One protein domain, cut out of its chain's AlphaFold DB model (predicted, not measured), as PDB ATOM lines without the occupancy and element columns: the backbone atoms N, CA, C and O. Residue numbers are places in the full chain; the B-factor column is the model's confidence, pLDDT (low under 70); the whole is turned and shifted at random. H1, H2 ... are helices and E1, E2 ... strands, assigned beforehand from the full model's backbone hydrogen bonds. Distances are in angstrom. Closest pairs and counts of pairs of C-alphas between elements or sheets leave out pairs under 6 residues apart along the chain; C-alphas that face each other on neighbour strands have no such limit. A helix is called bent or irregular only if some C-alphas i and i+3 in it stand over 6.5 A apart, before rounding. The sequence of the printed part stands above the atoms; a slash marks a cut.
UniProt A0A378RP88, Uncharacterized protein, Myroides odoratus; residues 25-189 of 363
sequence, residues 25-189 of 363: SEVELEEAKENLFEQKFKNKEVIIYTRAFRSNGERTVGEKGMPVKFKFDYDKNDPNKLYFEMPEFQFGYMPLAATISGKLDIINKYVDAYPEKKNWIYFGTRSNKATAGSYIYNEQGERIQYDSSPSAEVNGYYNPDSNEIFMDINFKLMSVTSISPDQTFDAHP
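What this domain is: This is residues 25 to 189 of the 363 residues of an uncharacterized protein of Myroides odoratus (UniProt A0A378RP88). A nine-stranded antiparallel barrel, its wall closed from E1 back round to E9, has helix H1 at one end and a hairpin arm, made by E6 and the first part of E7, reaching out at the other. The wall forks at E4, which pairs with both E5 and E6, and closes again along the bent E7. The printed part has 165 residues, with one named helix followed by nine named strands, H1 and then E1 to E9 along the chain; the class is mostly strand. It is compact, with a radius of gyration of the C-alphas of 16.0 A, yet elongated in outline, spanning 55 by 34 by 31 A.

Where its parts are: The strands are E1, residues 44 to 54, 29.1 A long; E2, residues 66 to 74; E3, residues 81 to 89; E4, residues 98 to 107, 27.2 A; E5, residues 121 to 124; E6, residues 130 to 137; E7, residues 143 to 159, the longest at 35.1 A; E8, residues 164 to 171; and E9, residues 176 to 184. H1, residues 25 to 41, is 23.7 A long and begins at C-alpha 25 (110.802, 141.452, 66.623). E9 ends at C-alpha 184 (120.387, 136.133, 93.385).

How they stand to each other: The branched sheet is twisted and has no edge strand. E1 to E5 form one meander, each strand the antiparallel neighbour of the one before, and E6 to E9 form another. E1 bends by 60 degrees at residue 47; E2 lies on one side of it, with N 46 and O 70 2.9 A apart, and E9 on the other side, with N 51 and O 179 2.8 A apart. E4 has E3 on one side, with N 84 and O 102 at 2.9 A, and E5 and E6 on the other side, with N 105 and O 124 at 2.8 A and N 99 and O 133 at 2.8 A. E7 bends by 102 degrees at residue 146 and pairs with E6 over residues 143 to 152, with E5 over 155 to 158 and with E8 over 152 to 159. H1 is on the sheet; its closest C-alpha pair with E2 is Phe 41 and Phe 72, 5.4 A apart. In H1 every O i to N i+4 pair is within hydrogen-bond range.

The domain as a whole: The C-alphas farthest apart, of Ser 25 and Glu 139, are 57.4 A apart. The printed part has no cut. The links E1 to E2 and E4 to E5 are long. The mean pLDDT of the printed part is 83.1; 28 residues are under 70, among them residues 25 to 29, 92 to 96 and 135 to 143.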
ATOM      1  N   SER A  25     110.294 142.361  65.581       58.31
ATOM      2  CA  SER A  25     110.802 141.452  66.623       58.31
ATOM      3  C   SER A  25     112.050 141.941  67.365       58.31
ATOM      4  O   SER A  25     112.251 141.577  68.519       58.31
ATOM      5  N   GLU A  26     112.907 142.740  66.725       60.38
ATOM      6  CA  GLU A  26     114.120 143.281  67.353       60.38
ATOM      7  C   GLU A  26     113.812 144.538  68.177       60.38
ATOM      8  O   GLU A  26     114.328 144.685  69.279       60.38
ATOM      9  N   VAL A  27     112.904 145.396  67.698       63.03
ATOM     10  CA  VAL A  27     112.452 146.589  68.431       63.03
ATOM     11  C   VAL A  27     111.629 146.196  69.659       63.03
ATOM     12  O   VAL A  27     111.859 146.740  70.734       63.03
ATOM     13  N   GLU A  28     110.740 145.207  69.542       62.41
ATOM     14  CA  GLU A  28     109.978 144.668  70.679       62.41
ATOM     15  C   GLU A  28     110.890 144.005  71.726       62.41
ATOM     16  O   GLU A  28     110.660 144.141  72.928       62.41
ATOM     17  N   LEU A  29     111.956 143.320  71.290       63.88
ATOM     18  CA  LEU A  29     112.952 142.720  72.186       63.88
ATOM     19  C   LEU A  29     113.762 143.790  72.935       63.88
ATOM     20  O   LEU A  29     114.073 143.624  74.116       63.88
ATOM     21  N   GLU A  30     114.089 144.890  72.260       74.62
ATOM     22  CA  GLU A  30     114.759 146.044  72.859       74.62
ATOM     23  C   GLU A  30     113.830 146.785  73.835       74.62
ATOM     24  O   GLU A  30     114.232 147.053  74.962       74.62
ATOM     25  N   GLU A  31     112.562 147.023  73.489       78.50
ATOM     26  CA  GLU A  31     111.589 147.658  74.390       78.50
ATOM     27  C   GLU A  31     111.302 146.802  75.636       78.50
ATOM     28  O   GLU A  31     111.279 147.312  76.761       78.50
ATOM     29  N   ALA A  32     111.134 145.485  75.473       81.44
ATOM     30  CA  ALA A  32     110.954 144.560  76.592       81.44
ATOM     31  C   ALA A  32     112.160 144.571  77.549       81.44
ATOM     32  O   ALA A  32     111.983 144.531  78.770       81.44
ATOM     33  N   LYS A  33     113.380 144.681  77.011       82.88
ATOM     34  CA  LYS A  33     114.619 144.817  77.788       82.88
ATOM     35  C   LYS A  33     114.667 146.134  78.560       82.88
ATOM     36  O   LYS A  33     114.926 146.116  79.761       82.88
ATOM     37  N   GLU A  34     114.412 147.258  77.900       83.69
ATOM     38  CA  GLU A  34     114.424 148.576  78.545       83.69
ATOM     39  C   GLU A  34     113.358 148.648  79.660       83.69
ATOM     40  O   GLU A  34     113.618 149.163  80.747       83.69
ATOM     41  N   ASN A  35     112.183 148.038  79.455       87.94
ATOM     42  CA  ASN A  35     111.147 147.903  80.487       87.94
ATOM     43  C   ASN A  35     111.597 147.036  81.676       87.94
ATOM     44  O   ASN A  35     111.366 147.404  82.829       87.94
ATOM     45  N   LEU A  36     112.254 145.901  81.413       90.50
ATOM     46  CA  LEU A  36     112.832 145.048  82.452       90.50
ATOM     47  C   LEU A  36     113.897 145.802  83.261       90.50
ATOM     48  O   LEU A  36     113.899 145.721  84.491       90.50
ATOM     49  N   PHE A  37     114.794 146.529  82.594       90.81
ATOM     50  CA  PHE A  37     115.848 147.287  83.263       90.81
ATOM     51  C   PHE A  37     115.284 148.448  84.076       90.81
ATOM     52  O   PHE A  37     115.709 148.645  85.212       90.81
ATOM     53  N   GLU A  38     114.265 149.143  83.570       91.00
ATOM     54  CA  GLU A  38     113.561 150.147  84.363       91.00
ATOM     55  C   GLU A  38     112.923 149.535  85.612       91.00
ATOM     56  O   GLU A  38     113.073 150.070  86.707       91.00
ATOM     57  N   GLN A  39     112.262 148.384  85.484       92.44
ATOM     58  CA  GLN A  39     111.642 147.714  86.623       92.44
ATOM     59  C   GLN A  39     112.669 147.246  87.666       92.44
ATOM     60  O   GLN A  39     112.392 147.281  88.866       92.44
ATOM     61  N   LYS A  40     113.829 146.751  87.220       93.56
ATOM     62  CA  LYS A  40     114.811 146.078  88.083       93.56
ATOM     63  C   LYS A  40     115.879 147.004  88.648       93.56
ATOM     64  O   LYS A  40     116.314 146.778  89.773       93.56
ATOM     65  N   PHE A  41     116.294 148.016  87.893       95.12
ATOM     66  CA  PHE A  41     117.488 148.803  88.190       95.12
ATOM     67  C   PHE A  41     117.226 150.297  88.411       95.12
ATOM     68  O   PHE A  41     118.139 150.982  88.857       95.12
ATOM     69  N   LYS A  42     116.019 150.824  88.164       95.56
ATOM     70  CA  LYS A  42     115.709 152.237  88.440       95.56
ATOM     71  C   LYS A  42     115.768 152.541  89.936       95.56
ATOM     72  O   LYS A  42     115.056 151.912  90.719       95.56
ATOM     73  N   ASN A  43     116.574 153.536  90.319       95.50
ATOM     74  CA  ASN A  43     116.821 153.942  91.709       95.50
ATOM     75  C   ASN A  43     117.061 152.760  92.663       95.50
ATOM     76  O   ASN A  43     116.551 152.734  93.788       95.50
ATOM     77  N   LYS A  44     117.781 151.739  92.196       96.75
ATOM     78  CA  LYS A  44     117.906 150.480  92.916       96.75
ATOM     79  C   LYS A  44     119.209 150.438  93.697       96.75
ATOM     80  O   LYS A  44     120.289 150.480  93.122       96.75
ATOM     81  N   GLU A  45     119.111 150.261  95.009       97.44
ATOM     82  CA  GLU A  45     120.254 149.899  95.849       97.44
ATOM     83  C   GLU A  45     120.149 148.429  96.260       97.44
ATOM     84  O   GLU A  45     119.076 147.966  96.650       97.44
ATOM     85  N   VAL A  46     121.258 147.698  96.167       97.19
ATOM     86  CA  VAL A  46     121.350 146.280  96.535       97.19
ATOM     87  C   VAL A  46     122.649 145.988  97.269       97.19
ATOM     88  O   VAL A  46     123.653 146.684  97.108       97.19
ATOM     89  N   ILE A  47     122.637 144.918  98.058       96.88
ATOM     90  CA  ILE A  47     123.844 144.336  98.640       96.88
ATOM     91  C   ILE A  47     124.231 143.138  97.778       96.88
ATOM     92  O   ILE A  47     123.439 142.213  97.610       96.88
ATOM     93  N   ILE A  48     125.447 143.157  97.248       95.81
ATOM     94  CA  ILE A  48     126.010 142.068  96.451       95.81
ATOM     95  C   ILE A  48     127.311 141.645  97.119       95.81
ATOM     96  O   ILE A  48     128.139 142.479  97.490       95.81
ATOM     97  N   TYR A  49     127.482 140.340  97.303       93.81
ATOM     98  CA  TYR A  49     128.728 139.802  97.814       93.81
ATOM     99  C   TYR A  49     129.792 139.814  96.725       93.81
ATOM    100  O   TYR A  49     129.584 139.303  95.621       93.81
ATOM    101  N   THR A  50     130.942 140.381  97.059       92.12
ATOM    102  CA  THR A  50     132.032 140.623  96.126       92.12
ATOM    103  C   THR A  50     133.342 140.122  96.718       92.12
ATOM    104  O   THR A  50     133.677 140.385  97.875       92.12
ATOM    105  N   ARG A  51     134.112 139.415  95.895       89.31
ATOM    106  CA  ARG A  51     135.473 138.974  96.193       89.31
ATOM    107  C   ARG A  51     136.477 139.865  95.491       89.31
ATOM    108  O   ARG A  51     136.219 140.292  94.371       89.31
ATOM    109  N   ALA A  52     137.618 140.126  96.116       85.38
ATOM    110  CA  ALA A  52     138.665 140.970  95.541       85.38
ATOM    111  C   ALA A  52     139.977 140.205  95.403       85.38
ATOM    112  O   ALA A  52     140.409 139.531  96.331       85.38
ATOM    113  N   PHE A  53     140.647 140.364  94.271       81.38
ATOM    114  CA  PHE A  53     141.851 139.643  93.881       81.38
ATOM    115  C   PHE A  53     142.959 140.628  93.514       81.38
ATOM    116  O   PHE A  53     142.706 141.685  92.942       81.38
ATOM    117  N   ARG A  54     144.205 140.271  93.827       76.88
ATOM    118  CA  ARG A  54     145.423 140.888  93.273       76.88
ATOM    119  C   ARG A  54     146.302 139.796  92.661       76.88
ATOM    120  O   ARG A  54     145.999 138.617  92.807       76.88
ATOM    121  N   SER A  55     147.437 140.175  92.069       66.25
ATOM    122  CA  SER A  55     148.442 139.239  91.524       66.25
ATOM    123  C   SER A  55     148.811 138.085  92.469       66.25
ATOM    124  O   SER A  55     149.113 136.991  92.014       66.25
ATOM    125  N   ASN A  56     148.756 138.321  93.784       58.41
ATOM    126  CA  ASN A  56     149.130 137.347  94.812       58.41
ATOM    127  C   ASN A  56     147.898 136.724  95.507       58.41
ATOM    128  O   ASN A  56     148.002 136.319  96.660       58.41
ATOM    129  N   GLY A  57     146.725 136.713  94.860       64.50
ATOM    130  CA  GLY A  57     145.529 135.999  95.326       64.50
ATOM    131  C   GLY A  57     144.379 136.838  95.864       64.50
ATOM    132  O   GLY A  57     144.371 138.071  95.765       64.50
ATOM    133  N   GLU A  58     143.390 136.127  96.412       74.12
ATOM    134  CA  GLU A  58     142.182 136.691  97.018       74.12
ATOM    135  C   GLU A  58     142.519 137.505  98.286       74.12
ATOM    136  O   GLU A  58     143.422 137.178  99.059       74.12
ATOM    137  N   ARG A  59     141.822 138.628  98.469       74.88
ATOM    138  CA  ARG A  59     141.995 139.607  99.558       74.88
ATOM    139  C   ARG A  59     140.778 139.709 100.469       74.88
ATOM    140  O   ARG A  59     140.875 140.303 101.542       74.88
ATOM    141  N   THR A  60     139.652 139.161 100.036       76.25
ATOM    142  CA  THR A  60     138.436 139.003 100.829       76.25
ATOM    143  C   THR A  60     138.516 137.753 101.700       76.25
ATOM    144  O   THR A  60     139.299 136.845 101.433       76.25
ATOM    145  N   VAL A  61     137.741 137.734 102.782       72.44
ATOM    146  CA  VAL A  61     137.601 136.574 103.677       72.44
ATOM    147  C   VAL A  61     136.158 136.078 103.674       72.44
ATOM    148  O   VAL A  61     135.250 136.804 103.270       72.44
ATOM    149  N   GLY A  62     135.957 134.858 104.167       69.75
ATOM    150  CA  GLY A  62     134.648 134.212 104.220       69.75
ATOM    151  C   GLY A  62     134.218 133.618 102.877       69.75
ATOM    152  O   GLY A  62     134.675 134.027 101.813       69.75
ATOM    153  N   GLU A  63     133.317 132.638 102.926       71.56
ATOM    154  CA  GLU A  63     132.884 131.880 101.745       71.56
ATOM    155  C   GLU A  63     132.211 132.764 100.685       71.56
ATOM    156  O   GLU A  63     132.401 132.570  99.487       71.56
ATOM    157  N   LYS A  64     131.439 133.768 101.107       76.81
ATOM    158  CA  LYS A  64     130.719 134.653 100.180       76.81
ATOM    159  C   LYS A  64     131.549 135.865  99.744       76.81
ATOM    160  O   LYS A  64     131.266 136.438  98.701       76.81
ATOM    161  N   GLY A  65     132.609 136.219 100.470       83.88
ATOM    162  CA  GLY A  65     133.349 137.469 100.284       83.88
ATOM    163  C   GLY A  65     132.740 138.635 101.071       83.88
ATOM    164  O   GLY A  65     131.992 138.439 102.028       83.88
ATOM    165  N   MET A  66     133.077 139.865 100.683       87.38
ATOM    166  CA  MET A  66     132.623 141.076 101.370       87.38
ATOM    167  C   MET A  66     131.236 141.498 100.861       87.38
ATOM    168  O   MET A  66     131.054 141.575  99.646       87.38
ATOM    169  N   PRO A  67     130.269 141.827 101.735       92.56
ATOM    170  CA  PRO A  67     129.040 142.481 101.305       92.56
ATOM    171  C   PRO A  67     129.353 143.913 100.854       92.56
ATOM    172  O   PRO A  67     129.903 144.713 101.614       92.56
ATOM    173  N   VAL A  68     128.996 144.253  99.618       93.38
ATOM    174  CA  VAL A  68     129.220 145.580  99.035       93.38
ATOM    175  C   VAL A  68     127.887 146.165  98.584       93.38
ATOM    176  O   VAL A  68     127.040 145.461  98.033       93.38
ATOM    177  N   LYS A  69     127.682 147.462  98.837       94.62
ATOM    178  CA  LYS A  69     126.537 148.186  98.284       94.62
ATOM    179  C   LYS A  69     126.787 148.485  96.817       94.62
ATOM    180  O   LYS A  69     127.848 148.989  96.458       94.62
ATOM    181  N   PHE A  70     125.775 148.242  96.004       96.12
ATOM    182  CA  PHE A  70     125.706 148.709  94.634       96.12
ATOM    183  C   PHE A  70     124.474 149.576  94.489       96.12
ATOM    184  O   PHE A  70     123.393 149.213  94.952       96.12
ATOM    185  N   LYS A  71     124.650 150.715  93.834       97.06
ATOM    186  CA  LYS A  71     123.559 151.547  93.360       97.06
ATOM    187  C   LYS A  71     123.486 151.399  91.860       97.06
ATOM    188  O   LYS A  71     124.506 151.443  91.180       97.06
ATOM    189  N   PHE A  72     122.279 151.246  91.371       96.81
ATOM    190  CA  PHE A  72     121.951 151.211  89.971       96.81
ATOM    191  C   PHE A  72     120.880 152.257  89.723       96.81
ATOM    192  O   PHE A  72     120.000 152.473  90.560       96.81
ATOM    193  N   ASP A  73     120.970 152.914  88.581       96.44
ATOM    194  CA  ASP A  73     119.878 153.736  88.101       96.44
ATOM    195  C   ASP A  73     119.775 153.622  86.589       96.44
ATOM    196  O   ASP A  73     120.761 153.753  85.860       96.44
ATOM    197  N   TYR A  74     118.572 153.338  86.124       93.94
ATOM    198  CA  TYR A  74     118.265 153.232  84.715       93.94
ATOM    199  C   TYR A  74     117.213 154.289  84.379       93.94
ATOM    200  O   TYR A  74     116.157 154.359  85.016       93.94
ATOM    201  N   ASP A  75     117.508 155.091  83.359       85.19
ATOM    202  CA  ASP A  75     116.634 156.145  82.861       85.19
ATOM    203  C   ASP A  75     116.268 155.857  81.405       85.19
ATOM    204  O   ASP A  75     117.132 155.813  80.532       85.19
ATOM    205  N   LYS A  76     114.967 155.733  81.126       81.56
ATOM    206  CA  LYS A  76     114.445 155.561  79.763       81.56
ATOM    207  C   LYS A  76     114.809 156.714  78.822       81.56
ATOM    208  O   LYS A  76     114.753 156.538  77.608       81.56
ATOM    209  N   ASN A  77     115.161 157.885  79.357       83.38
ATOM    210  CA  ASN A  77     115.615 159.026  78.559       83.38
ATOM    211  C   ASN A  77     117.081 158.901  78.096       83.38
ATOM    212  O   ASN A  77     117.500 159.664  77.225       83.38
ATOM    213  N   ASP A  78     117.848 157.952  78.642       84.12
ATOM    214  CA  ASP A  78     119.204 157.582  78.208       84.12
ATOM    215  C   ASP A  78     119.244 156.069  77.905       84.12
ATOM    216  O   ASP A  78     119.823 155.286  78.663       84.12
ATOM    217  N   PRO A  79     118.563 155.623  76.829       83.12
ATOM    218  CA  PRO A  79     118.347 154.206  76.569       83.12
ATOM    219  C   PRO A  79     119.660 153.457  76.343       83.12
ATOM    220  O   PRO A  79     120.648 154.007  75.847       83.12
ATOM    221  N   ASN A  80     119.661 152.165  76.663       86.50
ATOM    222  CA  ASN A  80     120.831 151.285  76.645       86.50
ATOM    223  C   ASN A  80     121.975 151.709  77.583       86.50
ATOM    224  O   ASN A  80     123.084 151.178  77.465       86.50
ATOM    225  N   LYS A  81     121.738 152.645  78.510       90.81
ATOM    226  CA  LYS A  81     122.701 153.034  79.542       90.81
ATOM    227  C   LYS A  81     122.167 152.695  80.926       90.81
ATOM    228  O   LYS A  81     121.066 153.074  81.302       90.81
ATOM    229  N   LEU A  82     122.996 152.020  81.711       93.94
ATOM    230  CA  LEU A  82     122.769 151.783  83.130       93.94
ATOM    231  C   LEU A  82     123.787 152.591  83.929       93.94
ATOM    232  O   LEU A  82     124.991 152.357  83.809       93.94
ATOM    233  N   TYR A  83     123.338 153.533  84.753       94.19
ATOM    234  CA  TYR A  83     124.216 154.111  85.759       94.19
ATOM    235  C   TYR A  83     124.477 153.080  86.856       94.19
ATOM    236  O   TYR A  83     123.564 152.379  87.295       94.19
ATOM    237  N   PHE A  84     125.723 153.004  87.309       94.31
ATOM    238  CA  PHE A  84     126.081 152.232  88.487       94.31
ATOM    239  C   PHE A  84     127.022 153.022  89.397       94.31
ATOM    240  O   PHE A  84     127.817 153.848  88.936       94.31
ATOM    241  N   GLU A  85     126.978 152.697  90.684       93.38
ATOM    242  CA  GLU A  85     127.927 153.149  91.690       93.38
ATOM    243  C   GLU A  85     128.198 152.036  92.711       93.38
ATOM    244  O   GLU A  85     127.287 151.363  93.187       93.38
ATOM    245  N   MET A  86     129.461 151.873  93.090       92.00
ATOM    246  CA  MET A  86     129.898 151.125  94.267       92.00
ATOM    247  C   MET A  86     130.421 152.122  95.298       92.00
ATOM    248  O   MET A  86     131.608 152.460  95.243       92.00
ATOM    249  N   PRO A  87     129.575 152.646  96.195       86.25
ATOM    250  CA  PRO A  87     129.997 153.643  97.165       86.25
ATOM    251  C   PRO A  87     130.849 153.023  98.279       86.25
ATOM    252  O   PRO A  87     130.538 151.953  98.796       86.25
ATOM    253  N   GLU A  88     131.894 153.754  98.664       80.12
ATOM    254  CA  GLU A  88     132.633 153.623  99.932       80.12
ATOM    255  C   GLU A  88     132.997 152.194 100.372       80.12
ATOM    256  O   GLU A  88     132.887 151.835 101.544       80.12
ATOM    257  N   PHE A  89     133.471 151.366  99.444       81.75
ATOM    258  CA  PHE A  89     133.934 150.019  99.775       81.75
ATOM    259  C   PHE A  89     135.431 150.016 100.118       81.75
ATOM    260  O   PHE A  89     136.219 150.831  99.628       81.75
ATOM    261  N   GLN A  90     135.841 149.051 100.941       78.12
ATOM    262  CA  GLN A  90     137.224 148.886 101.386       78.12
ATOM    263  C   GLN A  90     137.542 147.395 101.519       78.12
ATOM    264  O   GLN A  90     137.214 146.751 102.515       78.12
ATOM    265  N   PHE A  91     138.184 146.824 100.500       73.50
ATOM    266  CA  PHE A  91     138.552 145.412 100.535       73.50
ATOM    267  C   PHE A  91     139.740 145.178 101.474       73.50
ATOM    268  O   PHE A  91     140.843 145.683 101.251       73.50
ATOM    269  N   GLY A  92     139.532 144.367 102.513       62.94
ATOM    270  CA  GLY A  92     140.581 143.985 103.462       62.94
ATOM    271  C   GLY A  92     141.181 145.200 104.179       62.94
ATOM    272  O   GLY A  92     140.457 145.986 104.775       62.94
ATOM    273  N   TYR A  93     142.506 145.356 104.095       59.56
ATOM    274  CA  TYR A  93     143.276 146.423 104.754       59.56
ATOM    275  C   TYR A  93     143.611 147.602 103.822       59.56
ATOM    276  O   TYR A  93     144.692 148.186 103.922       59.56
ATOM    277  N   MET A  94     142.747 147.924 102.852       66.00
ATOM    278  CA  MET A  94     142.937 149.134 102.038       66.00
ATOM    279  C   MET A  94     143.044 150.368 102.954       66.00
ATOM    280  O   MET A  94     142.314 150.434 103.929       66.00
ATOM    281  N   PRO A  95     143.935 151.337 102.700       59.62
ATOM    282  CA  PRO A  95     144.114 152.478 103.605       59.62
ATOM    283  C   PRO A  95     142.990 153.520 103.502       59.62
ATOM    284  O   PRO A  95     142.782 154.276 104.442       59.62
ATOM    285  N   LEU A  96     142.286 153.564 102.367       67.88
ATOM    286  CA  LEU A  96     141.196 154.494 102.078       67.88
ATOM    287  C   LEU A  96     140.016 153.739 101.465       67.88
ATOM    288  O   LEU A  96     140.217 152.762 100.734       67.88
ATOM    289  N   ALA A  97     138.804 154.225 101.726       77.75
ATOM    290  CA  ALA A  97     137.609 153.770 101.031       77.75
ATOM    291  C   ALA A  97     137.635 154.245  99.571       77.75
ATOM    292  O   ALA A  97     138.059 155.365  99.255       77.75
ATOM    293  N   ALA A  98     137.175 153.381  98.675       78.56
ATOM    294  CA  ALA A  98     137.090 153.654  97.253       78.56
ATOM    295  C   ALA A  98     135.631 153.776  96.809       78.56
ATOM    296  O   ALA A  98     134.703 153.278  97.445       78.56
ATOM    297  N   THR A  99     135.416 154.455  95.690       85.25
ATOM    298  CA  THR A  99     134.137 154.440  94.981       85.25
ATOM    299  C   THR A  99     134.383 154.313  93.501       85.25
ATOM    300  O   THR A  99     135.282 154.955  92.955       85.25
ATOM    301  N   ILE A 100     133.566 153.488  92.859       88.44
ATOM    302  CA  ILE A 100     133.495 153.428  91.406       88.44
ATOM    303  C   ILE A 100     132.123 153.909  90.990       88.44
ATOM    304  O   ILE A 100     131.141 153.526  91.613       88.44
ATOM    305  N   SER A 101     132.045 154.692  89.926       91.38
ATOM    306  CA  SER A 101     130.779 154.954  89.253       91.38
ATOM    307  C   SER A 101     130.965 155.089  87.751       91.38
ATOM    308  O   SER A 101     132.061 155.359  87.253       91.38
ATOM    309  N   GLY A 102     129.886 154.906  87.005       90.56
ATOM    310  CA  GLY A 102     129.911 155.109  85.568       90.56
ATOM    311  C   GLY A 102     128.576 154.818  84.911       90.56
ATOM    312  O   GLY A 102     127.634 154.362  85.550       90.56
ATOM    313  N   LYS A 103     128.520 155.079  83.606       91.38
ATOM    314  CA  LYS A 103     127.425 154.646  82.740       91.38
ATOM    315  C   LYS A 103     127.882 153.429  81.947       91.38
ATOM    316  O   LYS A 103     128.902 153.495  81.260       91.38
ATOM    317  N   LEU A 104     127.138 152.342  82.067       92.00
ATOM    318  CA  LEU A 104     127.410 151.042  81.474       92.00
ATOM    319  C   LEU A 104     126.516 150.834  80.252       92.00
ATOM    320  O   LEU A 104     125.332 151.148  80.295       92.00
ATOM    321  N   ASP A 105     127.083 150.308  79.174       91.31
ATOM    322  CA  ASP A 105     126.360 149.911  77.966       91.31
ATOM    323  C   ASP A 105     125.583 148.623  78.206       91.31
ATOM    324  O   ASP A 105     126.190 147.637  78.615       91.31
ATOM    325  N   ILE A 106     124.288 148.605  77.891       90.25
ATOM    326  CA  ILE A 106     123.430 147.416  77.976       90.25
ATOM    327  C   ILE A 106     123.396 146.705  76.615       90.25
ATOM    328  O   ILE A 106     123.052 147.306  75.600       90.25
ATOM    329  N   ILE A 107     123.730 145.410  76.579       84.75
ATOM    330  CA  ILE A 107     123.787 144.598  75.353       84.75
ATOM    331  C   ILE A 107     123.155 143.223  75.605       84.75
ATOM    332  O   ILE A 107     123.568 142.488  76.495       84.75
ATOM    333  N   ASN A 108     122.193 142.828  74.771       71.75
ATOM    334  CA  ASN A 108     121.439 141.578  74.939       71.75
ATOM    335  C   ASN A 108     122.259 140.293  74.739       71.75
ATOM    336  O   ASN A 108     121.923 139.254  75.298       71.75
ATOM    337  N   LYS A 109     123.299 140.332  73.900       67.00
ATOM    338  CA  LYS A 109     124.128 139.163  73.578       67.00
ATOM    339  C   LYS A 109     125.587 139.570  73.486       67.00
ATOM    340  O   LYS A 109     126.052 140.031  72.447       67.00
ATOM    341  N   TYR A 110     126.308 139.386  74.583       71.94
ATOM    342  CA  TYR A 110     127.749 139.584  74.639       71.94
ATOM    343  C   TYR A 110     128.428 138.292  75.091       71.94
ATOM    344  O   TYR A 110     128.137 137.776  76.166       71.94
ATOM    345  N   VAL A 111     129.313 137.757  74.249       67.81
ATOM    346  CA  VAL A 111     129.903 136.416  74.431       67.81
ATOM    347  C   VAL A 111     131.418 136.481  74.655       67.81
ATOM    348  O   VAL A 111     132.007 135.493  75.078       67.81
ATOM    349  N   ASP A 112     132.058 137.633  74.420       72.94
ATOM    350  CA  ASP A 112     133.525 137.693  74.330       72.94
ATOM    351  C   ASP A 112     134.226 137.475  75.684       72.94
ATOM    352  O   ASP A 112     135.300 136.878  75.706       72.94
ATOM    353  N   ALA A 113     133.652 137.945  76.803       72.50
ATOM    354  CA  ALA A 113     134.299 137.843  78.120       72.50
ATOM    355  C   ALA A 113     133.876 136.602  78.930       72.50
ATOM    356  O   ALA A 113     134.721 135.983  79.568       72.50
ATOM    357  N   TYR A 114     132.594 136.220  78.875       84.81
ATOM    358  CA  TYR A 114     132.021 135.107  79.646       84.81
ATOM    359  C   TYR A 114     131.062 134.279  78.768       84.81
ATOM    360  O   TYR A 114     129.850 134.529  78.761       84.81
ATOM    361  N   PRO A 115     131.572 133.319  77.969       85.00
ATOM    362  CA  PRO A 115     130.768 132.566  77.002       85.00
ATOM    363  C   PRO A 115     129.615 131.763  77.615       85.00
ATOM    364  O   PRO A 115     128.580 131.560  76.976       85.00
ATOM    365  N   GLU A 116     129.760 131.311  78.859       87.19
ATOM    366  CA  GLU A 116     128.721 130.620  79.622       87.19
ATOM    367  C   GLU A 116     127.532 131.530  79.973       87.19
ATOM    368  O   GLU A 116     126.424 131.041  80.188       87.19
ATOM    369  N   LYS A 117     127.727 132.855  79.926       87.06
ATOM    370  CA  LYS A 117     126.709 133.890  80.162       87.06
ATOM    371  C   LYS A 117     126.094 134.434  78.868       87.06
ATOM    372  O   LYS A 117     125.403 135.443  78.893       87.06
ATOM    373  N   LYS A 118     126.273 133.752  77.729       83.12
ATOM    374  CA  LYS A 118     125.777 134.184  76.401       83.12
ATOM    375  C   LYS A 118     124.273 134.493  76.302       83.12
ATOM    376  O   LYS A 118     123.866 135.172  75.365       83.12
ATOM    377  N   ASN A 119     123.462 133.940  77.206       85.31
ATOM    378  CA  ASN A 119     122.009 134.143  77.258       85.31
ATOM    379  C   ASN A 119     121.593 135.194  78.303       85.31
ATOM    380  O   ASN A 119     120.405 135.400  78.516       85.31
ATOM    381  N   TRP A 120     122.553 135.803  78.998       91.62
ATOM    382  CA  TRP A 120     122.313 136.830  80.004       91.62
ATOM    383  C   TRP A 120     122.443 138.203  79.350       91.62
ATOM    384  O   TRP A 120     123.186 138.377  78.382       91.62
ATOM    385  N   ILE A 121     121.754 139.191  79.910       91.81
ATOM    386  CA  ILE A 121     121.850 140.571  79.446       91.81
ATOM    387  C   ILE A 121     123.128 141.169  80.029       91.81
ATOM    388  O   ILE A 121     123.304 141.213  81.248       91.81
ATOM    389  N   TYR A 122     124.027 141.617  79.163       92.75
ATOM    390  CA  TYR A 122     125.265 142.270  79.558       92.75
ATOM    391  C   TYR A 122     125.034 143.747  79.867       92.75
ATOM    392  O   TYR A 122     124.279 144.420  79.167       92.75
ATOM    393  N   PHE A 123     125.743 144.262  80.867       93.06
ATOM    394  CA  PHE A 123     125.896 145.688  81.125       93.06
ATOM    395  C   PHE A 123     127.357 145.993  81.496       93.06
ATOM    396  O   PHE A 123     127.891 145.419  82.442       93.06
ATOM    397  N   GLY A 124     128.046 146.877  80.771       92.00
ATOM    398  CA  GLY A 124     129.464 147.122  81.061       92.00
ATOM    399  C   GLY A 124     130.138 148.283  80.333       92.00
ATOM    400  O   GLY A 124     129.521 149.038  79.590       92.00
ATOM    401  N   THR A 125     131.436 148.458  80.569       86.62
ATOM    402  CA  THR A 125     132.242 149.586  80.065       86.62
ATOM    403  C   THR A 125     132.808 149.316  78.664       86.62
ATOM    404  O   THR A 125     134.025 149.198  78.499       86.62
ATOM    405  N   ARG A 126     131.951 149.178  77.642       82.94
ATOM    406  CA  ARG A 126     132.382 148.958  76.241       82.94
ATOM    407  C   ARG A 126     132.835 150.253  75.571       82.94
ATOM    408  O   ARG A 126     133.913 150.301  74.986       82.94
ATOM    409  N   SER A 127     131.999 151.286  75.639       75.50
ATOM    410  CA  SER A 127     132.226 152.584  74.993       75.50
ATOM    411  C   SER A 127     132.935 153.587  75.899       75.50
ATOM    412  O   SER A 127     133.719 154.401  75.418       75.50
ATOM    413  N   ASN A 128     132.703 153.503  77.212       75.81
ATOM    414  CA  ASN A 128     133.244 154.415  78.215       75.81
ATOM    415  C   ASN A 128     133.774 153.635  79.413       75.81
ATOM    416  O   ASN A 128     133.185 152.632  79.805       75.81
ATOM    417  N   LYS A 129     134.855 154.122  80.027       82.31
ATOM    418  CA  LYS A 129     135.374 153.565  81.283       82.31
ATOM    419  C   LYS A 129     134.592 154.097  82.476       82.31
ATOM    420  O   LYS A 129     134.157 155.247  82.474       82.31
ATOM    421  N   ALA A 130     134.490 153.278  83.515       84.75
ATOM    422  CA  ALA A 130     134.002 153.733  84.801       84.75
ATOM    423  C   ALA A 130     135.092 154.551  85.512       84.75
ATOM    424  O   ALA A 130     136.294 154.278  85.391       84.75
ATOM    425  N   THR A 131     134.659 155.570  86.246       83.19
ATOM    426  CA  THR A 131     135.529 156.390  87.087       83.19
ATOM    427  C   THR A 131     135.706 155.689  88.417       83.19
ATOM    428  O   THR A 131     134.723 155.376  89.083       83.19
ATOM    429  N   ALA A 132     136.952 155.453  88.810       79.81
ATOM    430  CA  ALA A 132     137.297 154.985  90.139       79.81
ATOM    431  C   ALA A 132     138.050 156.094  90.877       79.81
ATOM    432  O   ALA A 132     138.870 156.804  90.292       79.81
ATOM    433  N   GLY A 133     137.766 156.236  92.164       75.81
ATOM    434  CA  GLY A 133     138.407 157.222  93.017       75.81
ATOM    435  C   GLY A 133     138.472 156.771  94.465       75.81
ATOM    436  O   GLY A 133     137.749 155.864  94.882       75.81
ATOM    437  N   SER A 134     139.345 157.417  95.228       73.00
ATOM    438  CA  SER A 134     139.420 157.264  96.682       73.00
ATOM    439  C   SER A 134     139.003 158.558  97.362       73.00
ATOM    440  O   SER A 134     139.076 159.635  96.765       73.00
ATOM    441  N   TYR A 135     138.526 158.442  98.596       68.50
ATOM    442  CA  TYR A 135     137.971 159.565  99.340       68.50
ATOM    443  C   TYR A 135     138.570 159.623 100.738       68.50
ATOM    444  O   TYR A 135     138.876 158.595 101.344       68.50
ATOM    445  N   ILE A 136     138.714 160.844 101.234       69.38
ATOM    446  CA  ILE A 136     139.050 161.155 102.620       69.38
ATOM    447  C   ILE A 136     137.932 162.009 103.212       69.38
ATOM    448  O   ILE A 136     137.171 162.640 102.481       69.38
ATOM    449  N   TYR A 137     137.849 162.045 104.533       65.62
ATOM    450  CA  TYR A 137     136.941 162.935 105.244       65.62
ATOM    451  C   TYR A 137     137.735 164.102 105.826       65.62
ATOM    452  O   TYR A 137     138.805 163.885 106.400       65.62
ATOM    453  N   ASN A 138     137.246 165.332 105.655       63.78
ATOM    454  CA  ASN A 138     137.822 166.481 106.357       63.78
ATOM    455  C   ASN A 138     137.425 166.481 107.841       63.78
ATOM    456  O   ASN A 138     136.639 165.652 108.300       63.78
ATOM    457  N   GLU A 139     137.960 167.436 108.600       60.06
ATOM    458  CA  GLU A 139     137.665 167.596 110.030       60.06
ATOM    459  C   GLU A 139     136.173 167.864 110.314       60.06
ATOM    460  O   GLU A 139     135.708 167.663 111.433       60.06
ATOM    461  N   GLN A 140     135.413 168.286 109.300       69.38
ATOM    462  CA  GLN A 140     133.975 168.546 109.349       69.38
ATOM    463  C   GLN A 140     133.134 167.312 108.966       69.38
ATOM    464  O   GLN A 140     131.907 167.375 109.002       69.38
ATOM    465  N   GLY A 141     133.772 166.185 108.625       55.34
ATOM    466  CA  GLY A 141     133.100 164.956 108.198       55.34
ATOM    467  C   GLY A 141     132.588 164.994 106.756       55.34
ATOM    468  O   GLY A 141     131.815 164.125 106.357       55.34
ATOM    469  N   GLU A 142     133.007 165.972 105.956       66.69
ATOM    470  CA  GLU A 142     132.660 166.054 104.541       66.69
ATOM    471  C   GLU A 142     133.598 165.179 103.713       66.69
ATOM    472  O   GLU A 142     134.820 165.165 103.897       66.69
ATOM    473  N   ARG A 143     133.008 164.458 102.763       62.88
ATOM    474  CA  ARG A 143     133.717 163.579 101.838       62.88
ATOM    475  C   ARG A 143     134.444 164.409 100.778       62.88
ATOM    476  O   ARG A 143     133.810 165.028  99.926       62.88
ATOM    477  N   ILE A 144     135.772 164.368 100.791       72.31
ATOM    478  CA  ILE A 144     136.640 164.992  99.790       72.31
ATOM    479  C   ILE A 144     137.219 163.901  98.895       72.31
ATOM    480  O   ILE A 144     137.795 162.918  99.368       72.31
ATOM    481  N   GLN A 145     137.081 164.080  97.584       77.69
ATOM    482  CA  GLN A 145     137.732 163.206  96.620       77.69
ATOM    483  C   GLN A 145     139.250 163.384  96.704       77.69
ATOM    484  O   GLN A 145     139.772 164.467  96.453       77.69
ATOM    485  N   TYR A 146     139.946 162.311  97.074       73.69
ATOM    486  CA  TYR A 146     141.400 162.280  97.199       73.69
ATOM    487  C   TYR A 146     142.071 161.986  95.854       73.69
ATOM    488  O   TYR A 146     143.086 162.592  95.521       73.69
ATOM    489  N   ASP A 147     141.483 161.082  95.065       74.25
ATOM    490  CA  ASP A 147     141.967 160.709  93.731       74.25
ATOM    491  C   ASP A 147     140.796 160.360  92.788       74.25
ATOM    492  O   ASP A 147     139.734 159.911  93.233       74.25
ATOM    493  N   SER A 148     140.985 160.578  91.484       74.69
ATOM    494  CA  SER A 148     140.019 160.367  90.403       74.69
ATOM    495  C   SER A 148     140.713 159.881  89.134       74.69
ATOM    496  O   SER A 148     141.563 160.580  88.583       74.69
ATOM    497  N   SER A 149     140.306 158.730  88.595       72.44
ATOM    498  CA  SER A 149     140.738 158.307  87.262       72.44
ATOM    499  C   SER A 149     139.691 157.423  86.572       72.44
ATOM    500  O   SER A 149     139.081 156.570  87.225       72.44
ATOM    501  N   PRO A 150     139.472 157.554  85.247       68.75
ATOM    502  CA  PRO A 150     138.700 156.592  84.461       68.75
ATOM    503  C   PRO A 150     139.490 155.282  84.314       68.75
ATOM    504  O   PRO A 150     140.118 155.004  83.287       68.75
ATOM    505  N   SER A 151     139.513 154.487  85.382       78.50
ATOM    506  CA  SER A 151     140.411 153.343  85.533       78.50
ATOM    507  C   SER A 151     139.708 152.029  85.862       78.50
ATOM    508  O   SER A 151     140.403 151.070  86.185       78.50
ATOM    509  N   ALA A 152     138.379 151.958  85.814       87.00
ATOM    510  CA  ALA A 152     137.655 150.711  86.046       87.00
ATOM    511  C   ALA A 152     136.999 150.193  84.760       87.00
ATOM    512  O   ALA A 152     136.318 150.937  84.049       87.00
ATOM    513  N   GLU A 153     137.222 148.912  84.475       90.81
ATOM    514  CA  GLU A 153     136.446 148.154  83.494       90.81
ATOM    515  C   GLU A 153     135.419 147.308  84.237       90.81
ATOM    516  O   GLU A 153     135.766 146.644  85.207       90.81
ATOM    517  N   VAL A 154     134.166 147.353  83.801       92.31
ATOM    518  CA  VAL A 154     133.040 146.649  84.415       92.31
ATOM    519  C   VAL A 154     132.423 145.733  83.377       92.31
ATOM    520  O   VAL A 154     132.078 146.178  82.282       92.31
ATOM    521  N   ASN A 155     132.249 144.471  83.745       92.94
ATOM    522  CA  ASN A 155     131.524 143.464  82.992       92.94
ATOM    523  C   ASN A 155     130.447 142.871  83.896       92.94
ATOM    524  O   ASN A 155     130.726 142.013  84.731       92.94
ATOM    525  N   GLY A 156     129.222 143.357  83.752       94.69
ATOM    526  CA  GLY A 156     128.051 142.855  84.450       94.69
ATOM    527  C   GLY A 156     127.181 141.996  83.544       94.69
ATOM    528  O   GLY A 156     127.084 142.239  82.343       94.69
ATOM    529  N   TYR A 157     126.552 140.984  84.126       94.94
ATOM    530  CA  TYR A 157     125.609 140.101  83.455       94.94
ATOM    531  C   TYR A 157     124.412 139.875  84.370       94.94
ATOM    532  O   TYR A 157     124.583 139.551  85.546       94.94
ATOM    533  N   TYR A 158     123.207 140.016  83.828       95.25
ATOM    534  CA  TYR A 158     121.953 139.782  84.536       95.25
ATOM    535  C   TYR A 158     121.109 138.737  83.804       95.25
ATOM    536  O   TYR A 158     120.872 138.852  82.598       95.25
ATOM    537  N   ASN A 159     120.649 137.723  84.534       93.81
ATOM    538  CA  ASN A 159     119.735 136.713  84.023       93.81
ATOM    539  C   ASN A 159     118.286 137.067  84.394       93.81
ATOM    540  O   ASN A 159     117.931 136.978  85.575       93.81
ATOM    541  N   PRO A 160     117.427 137.429  83.426       90.69
ATOM    542  CA  PRO A 160     116.025 137.723  83.710       90.69
ATOM    543  C   PRO A 160     115.236 136.512  84.219       90.69
ATOM    544  O   PRO A 160     114.329 136.697  85.028       90.69
ATOM    545  N   ASP A 161     115.592 135.298  83.789       91.12
ATOM    546  CA  ASP A 161     114.833 134.079  84.087       91.12
ATOM    547  C   ASP A 161     115.098 133.578  85.512       91.12
ATOM    548  O   ASP A 161     114.172 133.178  86.216       91.12
ATOM    549  N   SER A 162     116.360 133.607  85.954       94.50
ATOM    550  CA  SER A 162     116.756 133.164  87.301       94.50
ATOM    551  C   SER A 162     116.876 134.298  88.324       94.50
ATOM    552  O   SER A 162     117.043 134.024  89.512       94.50
ATOM    553  N   ASN A 163     116.766 135.564  87.898       95.38
ATOM    554  CA  ASN A 163     117.036 136.750  88.720       95.38
ATOM    555  C   ASN A 163     118.438 136.691  89.360       95.38
ATOM    556  O   ASN A 163     118.621 137.037  90.526       95.38
ATOM    557  N   GLU A 164     119.428 136.226  88.601       96.50
ATOM    558  CA  GLU A 164     120.824 136.158  89.030       96.50
ATOM    559  C   GLU A 164     121.646 137.288  88.416       96.50
ATOM    560  O   GLU A 164     121.386 137.748  87.303       96.50
ATOM    561  N   ILE A 165     122.660 137.726  89.153       96.25
ATOM    562  CA  ILE A 165     123.620 138.735  88.729       96.25
ATOM    563  C   ILE A 165     125.039 138.195  88.883       96.25
ATOM    564  O   ILE A 165     125.354 137.477  89.831       96.25
ATOM    565  N   PHE A 166     125.894 138.576  87.946       95.19
ATOM    566  CA  PHE A 166     127.332 138.367  87.988       95.19
ATOM    567  C   PHE A 166     128.017 139.678  87.616       95.19
ATOM    568  O   PHE A 166     127.565 140.373  86.704       95.19
ATOM    569  N   MET A 167     129.110 140.019  88.295       94.56
ATOM    570  CA  MET A 167     129.913 141.187  87.934       94.56
ATOM    571  C   MET A 167     131.397 140.904  88.080       94.56
ATOM    572  O   MET A 167     131.841 140.410  89.112       94.56
ATOM    573  N   ASP A 168     132.163 141.311  87.082       92.56
ATOM    574  CA  ASP A 168     133.617 141.353  87.099       92.56
ATOM    575  C   ASP A 168     134.070 142.793  86.868       92.56
ATOM    576  O   ASP A 168     133.699 143.429  85.880       92.56
ATOM    577  N   ILE A 169     134.833 143.327  87.816       91.56
ATOM    578  CA  ILE A 169     135.276 144.714  87.814       91.56
ATOM    579  C   ILE A 169     136.788 144.750  87.962       91.56
ATOM    580  O   ILE A 169     137.341 144.402  89.004       91.56
ATOM    581  N   ASN A 170     137.470 145.215  86.923       88.19
ATOM    582  CA  ASN A 170     138.913 145.371  86.909       88.19
ATOM    583  C   ASN A 170     139.295 146.815  87.242       88.19
ATOM    584  O   ASN A 170     139.064 147.742  86.462       88.19
ATOM    585  N   PHE A 171     139.920 147.000  88.399       82.88
ATOM    586  CA  PHE A 171     140.437 148.269  88.888       82.88
ATOM    587  C   PHE A 171     141.875 148.451  88.392       82.88
ATOM    588  O   PHE A 171     142.840 148.128  89.098       82.88
ATOM    589  N   LYS A 172     142.045 149.024  87.196       73.62
ATOM    590  CA  LYS A 172     143.370 149.215  86.579       73.62
ATOM    591  C   LYS A 172     144.336 149.988  87.472       73.62
ATOM    592  O   LYS A 172     145.505 149.631  87.541       73.62
ATOM    593  N   LEU A 173     143.846 150.999  88.194       65.50
ATOM    594  CA  LEU A 173     144.662 151.835  89.083       65.50
ATOM    595  C   LEU A 173     145.262 151.056  90.265       65.50
ATOM    596  O   LEU A 173     146.339 151.392  90.743       65.50
ATOM    597  N   MET A 174     144.579 150.014  90.741       65.12
ATOM    598  CA  MET A 174     144.959 149.299  91.965       65.12
ATOM    599  C   MET A 174     145.541 147.908  91.702       65.12
ATOM    600  O   MET A 174     145.879 147.208  92.661       65.12
ATOM    601  N   SER A 175     145.622 147.493  90.430       76.31
ATOM    602  CA  SER A 175     145.892 146.101  90.036       76.31
ATOM    603  C   SER A 175     145.033 145.111  90.838       76.31
ATOM    604  O   SER A 175     145.510 144.070  91.297       76.31
ATOM    605  N   VAL A 176     143.774 145.496  91.070       80.12
ATOM    606  CA  VAL A 176     142.760 144.699  91.761       80.12
ATOM    607  C   VAL A 176     141.719 144.303  90.731       80.12
ATOM    608  O   VAL A 176     141.329 145.127  89.912       80.12
ATOM    609  N   THR A 177     141.229 143.078  90.816       86.44
ATOM    610  CA  THR A 177     140.005 142.652  90.137       86.44
ATOM    611  C   THR A 177     139.010 142.248  91.206       86.44
ATOM    612  O   THR A 177     139.401 141.587  92.165       86.44
ATOM    613  N   SER A 178     137.745 142.628  91.084       89.69
ATOM    614  CA  SER A 178     136.692 142.091  91.934       89.69
ATOM    615  C   SER A 178     135.699 141.272  91.144       89.69
ATOM    616  O   SER A 178     135.243 141.717  90.098       89.69
ATOM    617  N   ILE A 179     135.312 140.129  91.697       91.31
ATOM    618  CA  ILE A 179     134.304 139.246  91.127       91.31
ATOM    619  C   ILE A 179     133.168 139.126  92.134       91.31
ATOM    620  O   ILE A 179     133.371 138.710  93.273       91.31
ATOM    621  N   SER A 180     131.968 139.485  91.704       94.19
ATOM    622  CA  SER A 180     130.720 139.125  92.363       94.19
ATOM    623  C   SER A 180     130.214 137.860  91.673       94.19
ATOM    624  O   SER A 180     129.734 137.962  90.540       94.19
ATOM    625  N   PRO A 181     130.398 136.671  92.282       90.06
ATOM    626  CA  PRO A 181     129.989 135.415  91.668       90.06
ATOM    627  C   PRO A 181     128.468 135.366  91.498       90.06
ATOM    628  O   PRO A 181     127.751 136.157  92.118       90.06
ATOM    629  N   ASP A 182     128.009 134.419  90.679       93.00
ATOM    630  CA  ASP A 182     126.593 134.180  90.407       93.00
ATOM    631  C   ASP A 182     125.814 134.095  91.722       93.00
ATOM    632  O   ASP A 182     126.086 133.258  92.588       93.00
ATOM    633  N   GLN A 183     124.880 135.023  91.889       94.25
ATOM    634  CA  GLN A 183     124.048 135.122  93.078       94.25
ATOM    635  C   GLN A 183     122.711 135.760  92.726       94.25
ATOM    636  O   GLN A 183     122.597 136.504  91.751       94.25
ATOM    637  N   THR A 184     121.696 135.500  93.544       96.25
ATOM    638  CA  THR A 184     120.387 136.133  93.385       96.25
ATOM    639  C   THR A 184     120.510 137.652  93.537       96.25
ATOM    640  O   THR A 184     121.045 138.154  94.527       96.25
ATOM    641  N   PHE A 185     120.002 138.391  92.555       95.50
ATOM    642  CA  PHE A 185     119.918 139.844  92.598       95.50
ATOM    643  C   PHE A 185     118.928 140.285  93.680       95.50
ATOM    644  O   PHE A 185     117.827 139.737  93.764       95.50
ATOM    645  N   ASP A 186     119.311 141.288  94.478       94.06
ATOM    646  CA  ASP A 186     118.489 141.834  95.570       94.06
ATOM    647  C   ASP A 186     118.124 140.798  96.655       94.06
ATOM    648  O   ASP A 186     117.033 140.803  97.218       94.06
ATOM    649  N   ALA A 187     119.045 139.874  96.955       92.62
ATOM    650  CA  ALA A 187     118.821 138.805  97.933       92.62
ATOM    651  C   ALA A 187     118.739 139.285  99.394       92.62
ATOM    652  O   ALA A 187     118.230 138.562 100.254       92.62
ATOM    653  N   HIS A 188     119.277 140.470  99.691       93.75
ATOM    654  CA  HIS A 188     119.430 140.982 101.050       93.75
ATOM    655  C   HIS A 188     118.800 142.371 101.197       93.75
ATOM    656  O   HIS A 188     119.147 143.271 100.429       93.75
ATOM    657  N   PRO A 189     117.944 142.580 102.212       93.31
ATOM    658  CA  PRO A 189     117.443 143.902 102.572       93.31
ATOM    659  C   PRO A 189     118.578 144.891 102.875       93.31
ATOM    660  O   PRO A 189     119.545 144.551 103.558       93.31
TER     661      PRO A 189